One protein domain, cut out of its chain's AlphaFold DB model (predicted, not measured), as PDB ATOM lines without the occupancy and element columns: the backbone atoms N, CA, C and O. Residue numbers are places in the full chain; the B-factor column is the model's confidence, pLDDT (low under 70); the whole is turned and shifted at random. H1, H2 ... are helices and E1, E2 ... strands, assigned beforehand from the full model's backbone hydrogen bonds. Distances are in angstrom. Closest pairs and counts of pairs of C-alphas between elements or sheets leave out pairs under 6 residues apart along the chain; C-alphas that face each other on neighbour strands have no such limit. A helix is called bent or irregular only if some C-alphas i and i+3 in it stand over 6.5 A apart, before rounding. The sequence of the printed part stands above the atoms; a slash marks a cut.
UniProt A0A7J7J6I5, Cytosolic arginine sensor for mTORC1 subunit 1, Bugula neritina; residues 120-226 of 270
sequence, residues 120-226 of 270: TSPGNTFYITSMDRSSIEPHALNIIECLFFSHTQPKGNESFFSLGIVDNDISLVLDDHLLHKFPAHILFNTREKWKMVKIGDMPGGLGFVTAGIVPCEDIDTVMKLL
ATOM      1  N   THR A 120     254.181  82.557 339.490       70.00
ATOM      2  CA  THR A 120     253.888  82.414 338.057       70.00
ATOM      3  C   THR A 120     254.201  83.709 337.310       70.00
ATOM      4  O   THR A 120     253.857  84.799 337.765       70.00
ATOM      5  N   SER A 121     254.864  83.596 336.155       74.94
ATOM      6  CA  SER A 121     255.172  84.726 335.266       74.94
ATOM      7  C   SER A 121     254.332  84.627 333.992       74.94
ATOM      8  O   SER A 121     254.509  83.665 333.239       74.94
ATOM      9  N   PRO A 122     253.450  85.596 333.698       78.25
ATOM     10  CA  PRO A 122     252.806  85.706 332.393       78.25
ATOM     11  C   PRO A 122     253.803  86.003 331.265       78.25
ATOM     12  O   PRO A 122     254.879  86.567 331.484       78.25
ATOM     13  N   GLY A 123     253.421  85.666 330.032       78.38
ATOM     14  CA  GLY A 123     254.224  85.891 328.828       78.38
ATOM     15  C   GLY A 123     254.394  87.364 328.437       78.38
ATOM     16  O   GLY A 123     255.367  87.692 327.749       78.38
ATOM     17  N   ASN A 124     253.508  88.261 328.892       81.50
ATOM     18  CA  ASN A 124     253.532  89.689 328.557       81.50
ATOM     19  C   ASN A 124     254.873  90.337 328.908       81.50
ATOM     20  O   ASN A 124     255.571  89.936 329.841       81.50
ATOM     21  N   THR A 125     255.197  91.396 328.180       82.88
ATOM     22  CA  THR A 125     256.235  92.351 328.559       82.88
ATOM     23  C   THR A 125     255.541  93.670 328.852       82.88
ATOM     24  O   THR A 125     254.763  94.144 328.024       82.88
ATOM     25  N   PHE A 126     255.804  94.220 330.033       84.00
ATOM     26  CA  PHE A 126     255.208  95.453 330.525       84.00
ATOM     27  C   PHE A 126     256.185  96.621 330.400       84.00
ATOM     28  O   PHE A 126     257.407  96.445 330.418       84.00
ATOM     29  N   TYR A 127     255.618  97.817 330.305       81.69
ATOM     30  CA  TYR A 127     256.327  99.087 330.295       81.69
ATOM     31  C   TYR A 127     255.742  99.973 331.391       81.69
ATOM     32  O   TYR A 127     254.522 100.148 331.461       81.69
ATOM     33  N   ILE A 128     256.612 100.538 332.227       83.44
ATOM     34  CA  ILE A 128     256.254 101.570 333.200       83.44
ATOM     35  C   ILE A 128     256.472 102.913 332.502       83.44
ATOM     36  O   ILE A 128     257.567 103.208 332.019       83.44
ATOM     37  N   THR A 129     255.412 103.707 332.374       84.44
ATOM     38  CA  THR A 129     255.431 104.975 331.635       84.44
ATOM     39  C   THR A 129     254.719 106.080 332.412       84.44
ATOM     40  O   THR A 129     253.912 105.809 333.300       84.44
ATOM     41  N   SER A 130     255.020 107.333 332.083       86.25
ATOM     42  CA  SER A 130     254.289 108.501 332.581       86.25
ATOM     43  C   SER A 130     253.686 109.294 331.426       86.25
ATOM     44  O   SER A 130     254.088 109.121 330.277       86.25
ATOM     45  N   MET A 131     252.727 110.170 331.712       87.19
ATOM     46  CA  MET A 131     252.167 111.114 330.743       87.19
ATOM     47  C   MET A 131     251.870 112.455 331.413       87.19
ATOM     48  O   MET A 131     251.604 112.505 332.613       87.19
ATOM     49  N   ASP A 132     251.849 113.534 330.634       87.06
ATOM     50  CA  ASP A 132     251.420 114.839 331.139       87.06
ATOM     51  C   ASP A 132     249.915 114.859 331.442       87.06
ATOM     52  O   ASP A 132     249.099 114.334 330.678       87.06
ATOM     53  N   ARG A 133     249.515 115.567 332.505       85.50
ATOM     54  CA  ARG A 133     248.100 115.734 332.890       85.50
ATOM     55  C   ARG A 133     247.252 116.405 331.808       85.50
ATOM     56  O   ARG A 133     246.090 116.046 331.637       85.50
ATOM     57  N   SER A 134     247.846 117.307 331.025       86.81
ATOM     58  CA  SER A 134     247.229 117.905 329.831       86.81
ATOM     59  C   SER A 134     246.902 116.884 328.734       86.81
ATOM     60  O   SER A 134     246.018 117.127 327.916       86.81
ATOM     61  N   SER A 135     247.584 115.734 328.719       85.81
ATOM     62  CA  SER A 135     247.376 114.665 327.742       85.81
ATOM     63  C   SER A 135     246.321 113.640 328.166       85.81
ATOM     64  O   SER A 135     245.946 112.823 327.324       85.81
ATOM     65  N   ILE A 136     245.812 113.671 329.410       87.56
ATOM     66  CA  ILE A 136     244.727 112.770 329.845       87.56
ATOM     67  C   ILE A 136     243.463 113.027 329.030       87.56
ATOM     68  O   ILE A 136     242.953 112.102 328.408       87.56
ATOM     69  N   GLU A 137     242.948 114.259 329.022       89.06
ATOM     70  CA  GLU A 137     241.640 114.565 328.428       89.06
ATOM     71  C   GLU A 137     241.563 114.203 326.926       89.06
ATOM     72  O   GLU A 137     240.627 113.492 326.551       89.06
ATOM     73  N   PRO A 138     242.561 114.532 326.073       89.19
ATOM     74  CA  PRO A 138     242.567 114.101 324.670       89.19
ATOM     75  C   PRO A 138     242.624 112.577 324.458       89.19
ATOM     76  O   PRO A 138     242.241 112.103 323.391       89.19
ATOM     77  N   HIS A 139     243.086 111.806 325.451       88.62
ATOM     78  CA  HIS A 139     243.252 110.347 325.372       88.62
ATOM     79  C   HIS A 139     242.350 109.581 326.349       88.62
ATOM     80  O   HIS A 139     242.505 108.369 326.510       88.62
ATOM     81  N   ALA A 140     241.374 110.255 326.966       89.25
ATOM     82  CA  ALA A 140     240.509 109.673 327.987       89.25
ATOM     83  C   ALA A 140     239.744 108.450 327.462       89.25
ATOM     84  O   ALA A 140     239.601 107.466 328.180       89.25
ATOM     85  N   LEU A 141     239.329 108.464 326.189       90.19
ATOM     86  CA  LEU A 141     238.691 107.314 325.542       90.19
ATOM     87  C   LEU A 141     239.622 106.094 325.464       90.19
ATOM     88  O   LEU A 141     239.180 104.992 325.767       90.19
ATOM     89  N   ASN A 142     240.908 106.279 325.145       88.69
ATOM     90  CA  ASN A 142     241.883 105.183 325.101       88.69
ATOM     91  C   ASN A 142     242.130 104.611 326.506       88.69
ATOM     92  O   ASN A 142     242.255 103.399 326.665       88.69
ATOM     93  N   ILE A 143     242.176 105.473 327.528       88.44
ATOM     94  CA  ILE A 143     242.337 105.070 328.934       88.44
ATOM     95  C   ILE A 143     241.102 104.294 329.417       88.44
ATOM     96  O   ILE A 143     241.245 103.212 329.979       88.44
ATOM     97  N   ILE A 144     239.893 104.791 329.134       89.62
ATOM     98  CA  ILE A 144     238.618 104.109 329.418       89.62
ATOM     99  C   ILE A 144     238.557 102.754 328.698       89.62
ATOM    100  O   ILE A 144     238.154 101.764 329.305       89.62
ATOM    101  N   GLU A 145     239.010 102.678 327.444       88.25
ATOM    102  CA  GLU A 145     239.110 101.412 326.712       88.25
ATOM    103  C   GLU A 145     240.050 100.425 327.427       88.25
ATOM    104  O   GLU A 145     239.712  99.258 327.572       88.25
ATOM    105  N   CYS A 146     241.205 100.877 327.925       85.88
ATOM    106  CA  CYS A 146     242.143 100.012 328.652       85.88
ATOM    107  C   CYS A 146     241.644  99.583 330.044       85.88
ATOM    108  O   CYS A 146     241.974  98.483 330.478       85.88
ATOM    109  N   LEU A 147     240.862 100.424 330.730       85.25
ATOM    110  CA  LEU A 147     240.319 100.136 332.064       85.25
ATOM    111  C   LEU A 147     239.116  99.185 332.033       85.25
ATOM    112  O   LEU A 147     239.022  98.297 332.875       85.25
ATOM    113  N   PHE A 148     238.183  99.390 331.099       84.56
ATOM    114  CA  PHE A 148     236.858  98.758 331.147       84.56
ATOM    115  C   PHE A 148     236.582  97.770 330.005       84.56
ATOM    116  O   PHE A 148     235.623  97.004 330.091       84.56
ATOM    117  N   PHE A 149     237.391  97.764 328.940       80.44
ATOM    118  CA  PHE A 149     237.150  96.940 327.754       80.44
ATOM    119  C   PHE A 149     238.293  95.940 327.553       80.44
ATOM    120  O   PHE A 149     239.300  96.207 326.897       80.44
ATOM    121  N   SER A 150     238.115  94.759 328.143       62.78
ATOM    122  CA  SER A 150     239.073  93.655 328.091       62.78
ATOM    123  C   SER A 150     239.301  93.158 326.664       62.78
ATOM    124  O   SER A 150     238.359  92.760 325.976       62.78
ATOM    125  N   HIS A 151     240.567  93.074 326.255       67.44
ATOM    126  CA  HIS A 151     240.956  92.466 324.980       67.44
ATOM    127  C   HIS A 151     241.319  90.992 325.155       67.44
ATOM    128  O   HIS A 151     241.839  90.576 326.192       67.44
ATOM    129  N   THR A 152     241.055  90.175 324.133       65.75
ATOM    130  CA  THR A 152     241.422  88.751 324.141       65.75
ATOM    131  C   THR A 152     242.939  88.590 324.064       65.75
ATOM    132  O   THR A 152     243.518  88.620 322.977       65.75
ATOM    133  N   GLN A 153     243.570  88.414 325.224       69.62
ATOM    134  CA  GLN A 153     244.998  88.136 325.365       69.62
ATOM    135  C   GLN A 153     245.378  86.773 324.741       69.62
ATOM    136  O   GLN A 153     244.589  85.820 324.799       69.62
ATOM    137  N   PRO A 154     246.587  86.632 324.161       73.44
ATOM    138  CA  PRO A 154     247.139  85.338 323.759       73.44
ATOM    139  C   PRO A 154     247.209  84.337 324.923       73.44
ATOM    140  O   PRO A 154     247.361  84.713 326.084       73.44
ATOM    141  N   LYS A 155     247.158  83.030 324.629       73.00
ATOM    142  CA  LYS A 155     247.323  81.996 325.668       73.00
ATOM    143  C   LYS A 155     248.695  82.121 326.338       73.00
ATOM    144  O   LYS A 155     249.709  82.042 325.654       73.00
ATOM    145  N   GLY A 156     248.701  82.245 327.665       73.25
ATOM    146  CA  GLY A 156     249.907  82.466 328.471       73.25
ATOM    147  C   GLY A 156     250.148  83.931 328.846       73.25
ATOM    148  O   GLY A 156     251.009  84.191 329.683       73.25
ATOM    149  N   ASN A 157     249.376  84.868 328.291       79.62
ATOM    150  CA  ASN A 157     249.382  86.267 328.703       79.62
ATOM    151  C   ASN A 157     248.258  86.577 329.703       79.62
ATOM    152  O   ASN A 157     247.197  85.956 329.698       79.62
ATOM    153  N   GLU A 158     248.500  87.596 330.518       78.88
ATOM    154  CA  GLU A 158     247.588  88.187 331.486       78.88
ATOM    155  C   GLU A 158     247.000  89.496 330.946       78.88
ATOM    156  O   GLU A 158     247.688  90.256 330.261       78.88
ATOM    157  N   SER A 159     245.749  89.803 331.294       80.19
ATOM    158  CA  SER A 159     245.193  91.144 331.102       80.19
ATOM    159  C   SER A 159     245.522  92.005 332.320       80.19
ATOM    160  O   SER A 159     244.899  91.846 333.366       80.19
ATOM    161  N   PHE A 160     246.486  92.914 332.187       81.50
ATOM    162  CA  PHE A 160     246.854  93.847 333.251       81.50
ATOM    163  C   PHE A 160     247.085  95.252 332.698       81.50
ATOM    164  O   PHE A 160     247.823  95.446 331.731       81.50
ATOM    165  N   PHE A 161     246.460  96.224 333.354       83.62
ATOM    166  CA  PHE A 161     246.629  97.648 333.123       83.62
ATOM    167  C   PHE A 161     246.548  98.346 334.480       83.62
ATOM    168  O   PHE A 161     245.601  98.116 335.231       83.62
ATOM    169  N   SER A 162     247.534  99.179 334.797       84.38
ATOM    170  CA  SER A 162     247.548 100.000 336.006       84.38
ATOM    171  C   SER A 162     247.588 101.473 335.627       84.38
ATOM    172  O   SER A 162     248.417 101.886 334.815       84.38
ATOM    173  N   LEU A 163     246.701 102.253 336.241       85.12
ATOM    174  CA  LEU A 163     246.692 103.709 336.206       85.12
ATOM    175  C   LEU A 163     246.742 104.206 337.651       85.12
ATOM    176  O   LEU A 163     245.756 104.109 338.378       85.12
ATOM    177  N   GLY A 164     247.889 104.746 338.051       83.88
ATOM    178  CA  GLY A 164     248.040 105.518 339.277       83.88
ATOM    179  C   GLY A 164     248.068 107.004 338.943       83.88
ATOM    180  O   GLY A 164     248.825 107.421 338.068       83.88
ATOM    181  N   ILE A 165     247.263 107.803 339.637       84.75
ATOM    182  CA  ILE A 165     247.373 109.264 339.630       84.75
ATOM    183  C   ILE A 165     247.562 109.673 341.084       84.75
ATOM    184  O   ILE A 165     246.648 109.486 341.885       84.75
ATOM    185  N   VAL A 166     248.745 110.181 341.421       80.56
ATOM    186  CA  VAL A 166     249.076 110.658 342.770       80.56
ATOM    187  C   VAL A 166     249.566 112.095 342.645       80.56
ATOM    188  O   VAL A 166     250.409 112.386 341.798       80.56
ATOM    189  N   ASP A 167     248.968 113.002 343.417       76.75
ATOM    190  CA  ASP A 167     249.140 114.459 343.348       76.75
ATOM    191  C   ASP A 167     248.901 115.059 341.946       76.75
ATOM    192  O   ASP A 167     247.796 115.479 341.577       76.75
ATOM    193  N   ASN A 168     249.958 115.100 341.136       76.12
ATOM    194  CA  ASN A 168     249.943 115.575 339.758       76.12
ATOM    195  C   ASN A 168     250.676 114.629 338.790       76.12
ATOM    196  O   ASN A 168     250.801 114.941 337.606       76.12
ATOM    197  N   ASP A 169     251.137 113.482 339.286       81.12
ATOM    198  CA  ASP A 169     251.960 112.531 338.564       81.12
ATOM    199  C   ASP A 169     251.159 111.299 338.166       81.12
ATOM    200  O   ASP A 169     250.453 110.679 338.962       81.12
ATOM    201  N   ILE A 170     251.268 110.966 336.883       86.06
ATOM    202  CA  ILE A 170     250.488 109.908 336.257       86.06
ATOM    203  C   ILE A 170     251.441 108.775 335.926       86.06
ATOM    204  O   ILE A 170     252.404 108.954 335.180       86.06
ATOM    205  N   SER A 171     251.158 107.618 336.504       84.62
ATOM    206  CA  SER A 171     251.886 106.374 336.333       84.62
ATOM    207  C   SER A 171     251.005 105.385 335.589       84.62
ATOM    208  O   SER A 171     249.920 105.033 336.051       84.62
ATOM    209  N   LEU A 172     251.495 104.907 334.455       84.81
ATOM    210  CA  LEU A 172     250.847 103.914 333.616       84.81
ATOM    211  C   LEU A 172     251.714 102.662 333.562       84.81
ATOM    212  O   LEU A 172     252.890 102.745 333.207       84.81
ATOM    213  N   VAL A 173     251.129 101.501 333.848       85.44
ATOM    214  CA  VAL A 173     251.781 100.211 333.597       85.44
ATOM    215  C   VAL A 173     250.910  99.389 332.667       85.44
ATOM    216  O   VAL A 173     249.752  99.101 332.969       85.44
ATOM    217  N   LEU A 174     251.462  99.060 331.505       85.50
ATOM    218  CA  LEU A 174     250.720  98.509 330.378       85.50
ATOM    219  C   LEU A 174     251.614  97.593 329.536       85.50
ATOM    220  O   LEU A 174     252.841  97.668 329.620       85.50
ATOM    221  N   ASP A 175     251.013  96.686 328.768       85.44
ATOM    222  CA  ASP A 175     251.750  95.775 327.890       85.44
ATOM    223  C   ASP A 175     251.974  96.360 326.484       85.44
ATOM    224  O   ASP A 175     251.484  97.439 326.149       85.44
ATOM    225  N   ASP A 176     252.728  95.643 325.646       84.62
ATOM    226  CA  ASP A 176     253.016  96.061 324.267       84.62
ATOM    227  C   ASP A 176     251.737  96.314 323.444       84.62
ATOM    228  O   ASP A 176     251.667  97.285 322.696       84.62
ATOM    229  N   HIS A 177     250.685  95.504 323.626       83.88
ATOM    230  CA  HIS A 177     249.424  95.655 322.894       83.88
ATOM    231  C   HIS A 177     248.684  96.945 323.265       83.88
ATOM    232  O   HIS A 177     248.135  97.615 322.389       83.88
ATOM    233  N   LEU A 178     248.671  97.300 324.551       84.88
ATOM    234  CA  LEU A 178     248.086  98.550 325.028       84.88
ATOM    235  C   LEU A 178     248.967  99.764 324.694       84.88
ATOM    236  O   LEU A 178     248.425 100.831 324.411       84.88
ATOM    237  N   LEU A 179     250.298  99.606 324.642       85.38
ATOM    238  CA  LEU A 179     251.243 100.682 324.314       85.38
ATOM    239  C   LEU A 179     250.964 101.280 322.927       85.38
ATOM    240  O   LEU A 179     250.918 102.500 322.790       85.38
ATOM    241  N   HIS A 180     250.697 100.443 321.916       84.81
ATOM    242  CA  HIS A 180     250.415 100.900 320.541       84.81
ATOM    243  C   HIS A 180     249.117 101.713 320.395       84.81
ATOM    244  O   HIS A 180     248.935 102.368 319.368       84.81
ATOM    245  N   LYS A 181     248.218 101.717 321.394       84.25
ATOM    246  CA  LYS A 181     247.029 102.594 321.390       84.25
ATOM    247  C   LYS A 181     247.376 104.064 321.642       84.25
ATOM    248  O   LYS A 181     246.569 104.942 321.338       84.25
ATOM    249  N   PHE A 182     248.543 104.348 322.218       84.94
ATOM    250  CA  PHE A 182     248.977 105.700 322.550       84.94
ATOM    251  C   PHE A 182     250.023 106.188 321.536       84.94
ATOM    252  O   PHE A 182     250.993 105.479 321.260       84.94
ATOM    253  N   PRO A 183     249.882 107.401 320.969       82.75
ATOM    254  CA  PRO A 183     250.913 107.948 320.099       82.75
ATOM    255  C   PRO A 183     252.241 108.126 320.853       82.75
ATOM    256  O   PRO A 183     252.285 108.670 321.956       82.75
ATOM    257  N   ALA A 184     253.344 107.718 320.220       73.69
ATOM    258  CA  ALA A 184     254.666 107.546 320.842       73.69
ATOM    259  C   ALA A 184     255.337 108.811 321.435       73.69
ATOM    260  O   ALA A 184     256.461 108.727 321.918       73.69
ATOM    261  N   HIS A 185     254.687 109.976 321.370       79.38
ATOM    262  CA  HIS A 185     255.178 111.250 321.907       79.38
ATOM    263  C   HIS A 185     254.459 111.704 323.191       79.38
ATOM    264  O   HIS A 185     254.843 112.722 323.754       79.38
ATOM    265  N   ILE A 186     253.421 110.985 323.638       81.50
ATOM    266  CA  ILE A 186     252.639 111.312 324.849       81.50
ATOM    267  C   ILE A 186     253.129 110.544 326.078       81.50
ATOM    268  O   ILE A 186     252.988 111.021 327.201       81.50
ATOM    269  N   LEU A 187     253.685 109.348 325.866       82.25
ATOM    270  CA  LEU A 187     254.175 108.491 326.937       82.25
ATOM    271  C   LEU A 187     255.680 108.681 327.134       82.25
ATOM    272  O   LEU A 187     256.489 108.338 326.267       82.25
ATOM    273  N   PHE A 188     256.057 109.156 328.316       79.94
ATOM    274  CA  PHE A 188     257.419 109.100 328.828       79.94
ATOM    275  C   PHE A 188     257.730 107.644 329.196       79.94
ATOM    276  O   PHE A 188     257.388 107.170 330.277       79.94
ATOM    277  N   ASN A 189     258.318 106.907 328.255       69.69
ATOM    278  CA  ASN A 189     258.708 105.509 328.423       69.69
ATOM    279  C   ASN A 189     260.202 105.418 328.784       69.69
ATOM    280  O   ASN A 189     261.037 105.971 328.061       69.69
ATOM    281  N   THR A 190     260.548 104.686 329.851       60.88
ATOM    282  CA  THR A 190     261.949 104.471 330.272       60.88
ATOM    283  C   THR A 190     262.761 103.633 329.275       60.88
ATOM    284  O   THR A 190     263.984 103.580 329.366       60.88
ATOM    285  N   ARG A 191     262.099 103.019 328.280       65.12
ATOM    286  CA  ARG A 191     262.600 102.010 327.320       65.12
ATOM    287  C   ARG A 191     262.941 100.658 327.944       65.12
ATOM    288  O   ARG A 191     263.238  99.718 327.206       65.12
ATOM    289  N   GLU A 192     262.876 100.551 329.263       70.38
ATOM    290  CA  GLU A 192     263.103  99.311 329.989       70.38
ATOM    291  C   GLU A 192     261.900  98.383 329.833       70.38
ATOM    292  O   GLU A 192     260.749  98.810 329.705       70.38
ATOM    293  N   LYS A 193     262.186  97.084 329.824       77.81
ATOM    294  CA  LYS A 193     261.192  96.027 329.671       77.81
ATOM    295  C   LYS A 193     261.052  95.296 330.988       77.81
ATOM    296  O   LYS A 193     262.045  94.834 331.550       77.81
ATOM    297  N   TRP A 194     259.814  95.166 331.434       77.44
ATOM    298  CA  TRP A 194     259.495  94.617 332.737       77.44
ATOM    299  C   TRP A 194     258.710  93.314 332.583       77.44
ATOM    300  O   TRP A 194     257.909  93.153 331.652       77.44
ATOM    301  N   LYS A 195     258.938  92.369 333.494       76.94
ATOM    302  CA  LYS A 195     258.146  91.140 333.608       76.94
ATOM    303  C   LYS A 195     257.307  91.186 334.873       76.94
ATOM    304  O   LYS A 195     257.729  91.722 335.891       76.94
ATOM    305  N   MET A 196     256.104  90.632 334.786       73.44
ATOM    306  CA  MET A 196     255.252  90.431 335.948       73.44
ATOM    307  C   MET A 196     255.574  89.081 336.576       73.44
ATOM    308  O   MET A 196     255.625  88.091 335.852       73.44
ATOM    309  N   VAL A 197     255.639  89.011 337.905       71.19
ATOM    310  CA  VAL A 197     255.393  87.741 338.605       71.19
ATOM    311  C   VAL A 197     254.306  87.912 339.650       71.19
ATOM    312  O   VAL A 197     254.278  88.859 340.438       71.19
ATOM    313  N   LYS A 198     253.403  86.939 339.632       69.88
ATOM    314  CA  LYS A 198     252.350  86.716 340.611       69.88
ATOM    315  C   LYS A 198     252.859  85.738 341.656       69.88
ATOM    316  O   LYS A 198     253.501  84.748 341.306       69.88
ATOM    317  N   ILE A 199     252.564  85.994 342.927       64.38
ATOM    318  CA  ILE A 199     253.077  85.186 344.039       64.38
ATOM    319  C   ILE A 199     251.926  84.778 344.944       64.38
ATOM    320  O   ILE A 199     251.216  85.632 345.471       64.38
ATOM    321  N   GLY A 200     251.805  83.468 345.159       56.25
ATOM    322  CA  GLY A 200     250.687  82.856 345.860       56.25
ATOM    323  C   GLY A 200     249.594  82.400 344.895       56.25
ATOM    324  O   GLY A 200     249.010  83.203 344.179       56.25
ATOM    325  N   ASP A 201     249.302  81.101 344.930       49.34
ATOM    326  CA  ASP A 201     248.266  80.447 344.116       49.34
ATOM    327  C   ASP A 201     247.423  79.509 345.013       49.34
ATOM    328  O   ASP A 201     247.151  78.352 344.698       49.34
ATOM    329  N   MET A 202     247.111  79.973 346.235       43.38
ATOM    330  CA  MET A 202     246.421  79.169 347.254       43.38
ATOM    331  C   MET A 202     244.891  79.335 347.195       43.38
ATOM    332  O   MET A 202     244.392  80.442 347.429       43.38
ATOM    333  N   PRO A 203     244.121  78.244 346.999       32.91
ATOM    334  CA  PRO A 203     242.666  78.278 347.098       32.91
ATOM    335  C   PRO A 203     242.260  78.499 348.561       32.91
ATOM    336  O   PRO A 203     242.482  77.649 349.421       32.91
ATOM    337  N   GLY A 204     241.693  79.672 348.841       39.31
ATOM    338  CA  GLY A 204     241.460  80.182 350.198       39.31
ATOM    339  C   GLY A 204     242.001  81.598 350.410       39.31
ATOM    340  O   GLY A 204     241.591  82.255 351.360       39.31
ATOM    341  N   GLY A 205     242.851  82.080 349.497       36.81
ATOM    342  CA  GLY A 205     243.330  83.457 349.468       36.81
ATOM    343  C   GLY A 205     244.439  83.735 350.481       36.81
ATOM    344  O   GLY A 205     244.224  83.780 351.690       36.81
ATOM    345  N   LEU A 206     245.624  84.067 349.970       42.50
ATOM    346  CA  LEU A 206     246.348  85.174 350.584       42.50
ATOM    347  C   LEU A 206     245.490  86.405 350.283       42.50
ATOM    348  O   LEU A 206     245.321  86.751 349.115       42.50
ATOM    349  N   GLY A 207     244.860  86.987 351.309       36.41
ATOM    350  CA  GLY A 207     244.155  88.257 351.147       36.41
ATOM    351  C   GLY A 207     245.116  89.248 350.494       36.41
ATOM    352  O   GLY A 207     246.230  89.400 350.991       36.41
ATOM    353  N   PHE A 208     244.685  89.847 349.380       39.34
ATOM    354  CA  PHE A 208     245.520  90.554 348.395       39.34
ATOM    355  C   PHE A 208     246.367  89.612 347.524       39.34
ATOM    356  O   PHE A 208     247.503  89.254 347.831       39.34
ATOM    357  N   VAL A 209     245.785  89.240 346.376       31.69
ATOM    358  CA  VAL A 209     246.547  88.741 345.225       31.69
ATOM    359  C   VAL A 209     247.330  89.920 344.663       31.69
ATOM    360  O   VAL A 209     246.728  90.921 344.279       31.69
ATOM    361  N   THR A 210     248.649  89.790 344.573       37.56
ATOM    362  CA  THR A 210     249.511  90.875 344.097       37.56
ATOM    363  C   THR A 210     250.359  90.413 342.928       37.56
ATOM    364  O   THR A 210     250.996  89.353 342.961       37.56
ATOM    365  N   ALA A 211     250.379  91.257 341.904       36.31
ATOM    366  CA  ALA A 211     251.292  91.189 340.782       36.31
ATOM    367  C   ALA A 211     252.352  92.283 340.958       36.31
ATOM    368  O   ALA A 211     252.019  93.466 340.939       36.31
ATOM    369  N   GLY A 212     253.610  91.881 341.146       41.78
ATOM    370  CA  GLY A 212     254.763  92.784 341.090       41.78
ATOM    371  C   GLY A 212     255.326  92.831 339.671       41.78
ATOM    372  O   GLY A 212     255.208  91.847 338.933       41.78
ATOM    373  N   ILE A 213     255.918  93.960 339.279       40.03
ATOM    374  CA  ILE A 213     256.475  94.182 337.941       40.03
ATOM    375  C   ILE A 213     257.917  94.653 338.103       40.03
ATOM    376  O   ILE A 213     258.170  95.676 338.722       40.03
ATOM    377  N   VAL A 214     258.850  93.892 337.534       40.44
ATOM    378  CA  VAL A 214     260.289  93.932 337.857       40.44
ATOM    379  C   VAL A 214     261.174  93.991 336.601       40.44
ATOM    380  O   VAL A 214     260.736  93.535 335.534       40.44
ATOM    381  N   PRO A 215     262.411  94.526 336.692       37.06
ATOM    382  CA  PRO A 215     263.296  94.677 335.539       37.06
ATOM    383  C   PRO A 215     263.733  93.310 335.015       37.06
ATOM    384  O   PRO A 215     264.094  92.433 335.794       37.06
ATOM    385  N   CYS A 216     263.768  93.126 333.695       35.88
ATOM    386  CA  CYS A 216     264.027  91.817 333.079       35.88
ATOM    387  C   CYS A 216     265.459  91.244 333.280       35.88
ATOM    388  O   CYS A 216     265.769  90.209 332.693       35.88
ATOM    389  N   GLU A 217     266.322  91.881 334.078       35.50
ATOM    390  CA  GLU A 217     267.731  91.493 334.284       35.50
ATOM    391  C   GLU A 217     268.088  91.128 335.744       35.50
ATOM    392  O   GLU A 217     269.100  90.475 335.972       35.50
ATOM    393  N   ASP A 218     267.289  91.525 336.745       42.75
ATOM    394  CA  ASP A 218     267.850  91.899 338.067       42.75
ATOM    395  C   ASP A 218     267.380  91.043 339.270       42.75
ATOM    396  O   ASP A 218     267.430  91.434 340.438       42.75
ATOM    397  N   ILE A 219     266.814  89.872 338.993       40.31
ATOM    398  CA  ILE A 219     265.703  89.375 339.819       40.31
ATOM    399  C   ILE A 219     266.055  88.322 340.857       40.31
ATOM    400  O   ILE A 219     265.354  88.194 341.860       40.31
ATOM    401  N   ASP A 220     267.113  87.546 340.624       38.28
ATOM    402  CA  ASP A 220     267.425  86.409 341.488       38.28
ATOM    403  C   ASP A 220     267.890  86.954 342.838       38.28
ATOM    404  O   ASP A 220     267.567  86.419 343.895       38.28
ATOM    405  N   THR A 221     268.523  88.128 342.791       39.75
ATOM    406  CA  THR A 221     268.738  89.068 343.886       39.75
ATOM    407  C   THR A 221     267.448  89.412 344.643       39.75
ATOM    408  O   THR A 221     267.421  89.292 345.866       39.75
ATOM    409  N   VAL A 222     266.380  89.831 343.953       43.59
ATOM    410  CA  VAL A 222     265.109  90.286 344.553       43.59
ATOM    411  C   VAL A 222     264.341  89.122 345.189       43.59
ATOM    412  O   VAL A 222     264.008  89.166 346.375       43.59
ATOM    413  N   MET A 223     264.125  88.036 344.448       40.19
ATOM    414  CA  MET A 223     263.368  86.875 344.926       40.19
ATOM    415  C   MET A 223     264.091  86.092 346.027       40.19
ATOM    416  O   MET A 223     263.443  85.625 346.967       40.19
ATOM    417  N   LYS A 224     265.429  86.030 346.004       35.59
ATOM    418  CA  LYS A 224     266.212  85.477 347.120       35.59
ATOM    419  C   LYS A 224     266.000  86.264 348.417       35.59
ATOM    420  O   LYS A 224     265.824  85.655 349.468       35.59
ATOM    421  N   LEU A 225     265.938  87.596 348.355       37.31
ATOM    422  CA  LEU A 225     265.698  88.434 349.539       37.31
ATOM    423  C   LEU A 225     264.282  88.271 350.109       37.31
ATOM    424  O   LEU A 225     264.099  88.276 351.326       37.31
ATOM    425  N   LEU A 226     263.284  88.100 349.242       38.50
ATOM    426  CA  LEU A 226     261.879  88.009 349.646       38.50
ATOM    427  C   LEU A 226     261.508  86.628 350.207       38.50
ATOM    428  O   LEU A 226     260.744  86.546 351.172       38.50
TER     429      LEU A 226
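This is residues 120 to 226 of the 270 residues of the protein "Cytosolic arginine sensor for mTORC1 subunit 1" of Bugula neritina (UniProt A0A7J7J6I5). A four-stranded sheet makes one half of the domain, with the kinked helix H1 and the short H2 over one of its faces; a two-stranded hairpin, E5 and E6, extends from one end of the sheet, and H3 follows E6 at the far end. The loop of that hairpin sticks out at residues 202 to 207. The printed part has 107 residues with three named helices and six named strands, in the order E1 H1 E2 E3 H2 E4 E5 E6 H3. Both sheets, E2 E3 E1 E4 and E5 E6, are antiparallel, and the class is mixed, helices and strands. The whole is compact, with a radius of gyration of the C-alphas of 15.0 A, and spans 41 by 28 by 28 A.

In the larger sheet, E1 is residues 126 to 131, 16.0 A long, from C-alpha 126 at (255.208, 95.453, 330.525); E2 is 162 to 166, 12.7 A; E3 is 169 to 175, 19.9 A; E4 is 187 to 189. H1, residues 133 to 148, measures 20.4 A; H2 is residues 176 to 179. E5, residues 194 to 199, measures 16.1 A, and E6, residues 210 to 215, 16.7 A. H3, residues 219 to 226, ends at C-alpha 226, (261.879, 88.009, 349.646).

E2 and E3 are a hairpin, with N 164 and O 171 2.9 A apart. E3 and E1 have N 129 and O 172 at 2.8 A, and E1 and E4 have N 188 and O 130 at 2.8 A. E1, H1, E2, with E3 between E1 and E2 in the sheet, and E3, H2, E4, with E1 between E3 and E4, are split strand-helix-strand units, two strands of one sheet that are not neighbours with a helix between them along the chain, and each has a right-handed crossover. The sheet and H1 make two layers, helices on one face of a sheet: H1 is over E3 at a height of 10.1 A, slantwise at 38 degrees on the local plane. H1 is irregular, with C-alphas 138 and 141 7.9 A apart and a kink of 75 degrees near residue 140. H2 lies on the same face, only just over E1, with 3 of its 4 C-alphas falling on it. The closest C-alphas of E1 and E5, Phe 126 and Trp 194, are 4.9 A apart. In the hairpin of E5 and E6, N 195 and O 214 are 3.0 A apart. H3 is not on the larger sheet. Each O i to N i+4 pair of H3 is within hydrogen-bond range, against 7 of 12 in H1; H2 is too short for one.

The C-alphas farthest apart, His 185 and Gly 204, are 44.2 A apart. The printed part has no cut. The link from H1 to E2, 13 residues, is long. The mean pLDDT of the printed part is 70.2; residues 150 to 153, 189 to 191 and 198 to 226 are under 70.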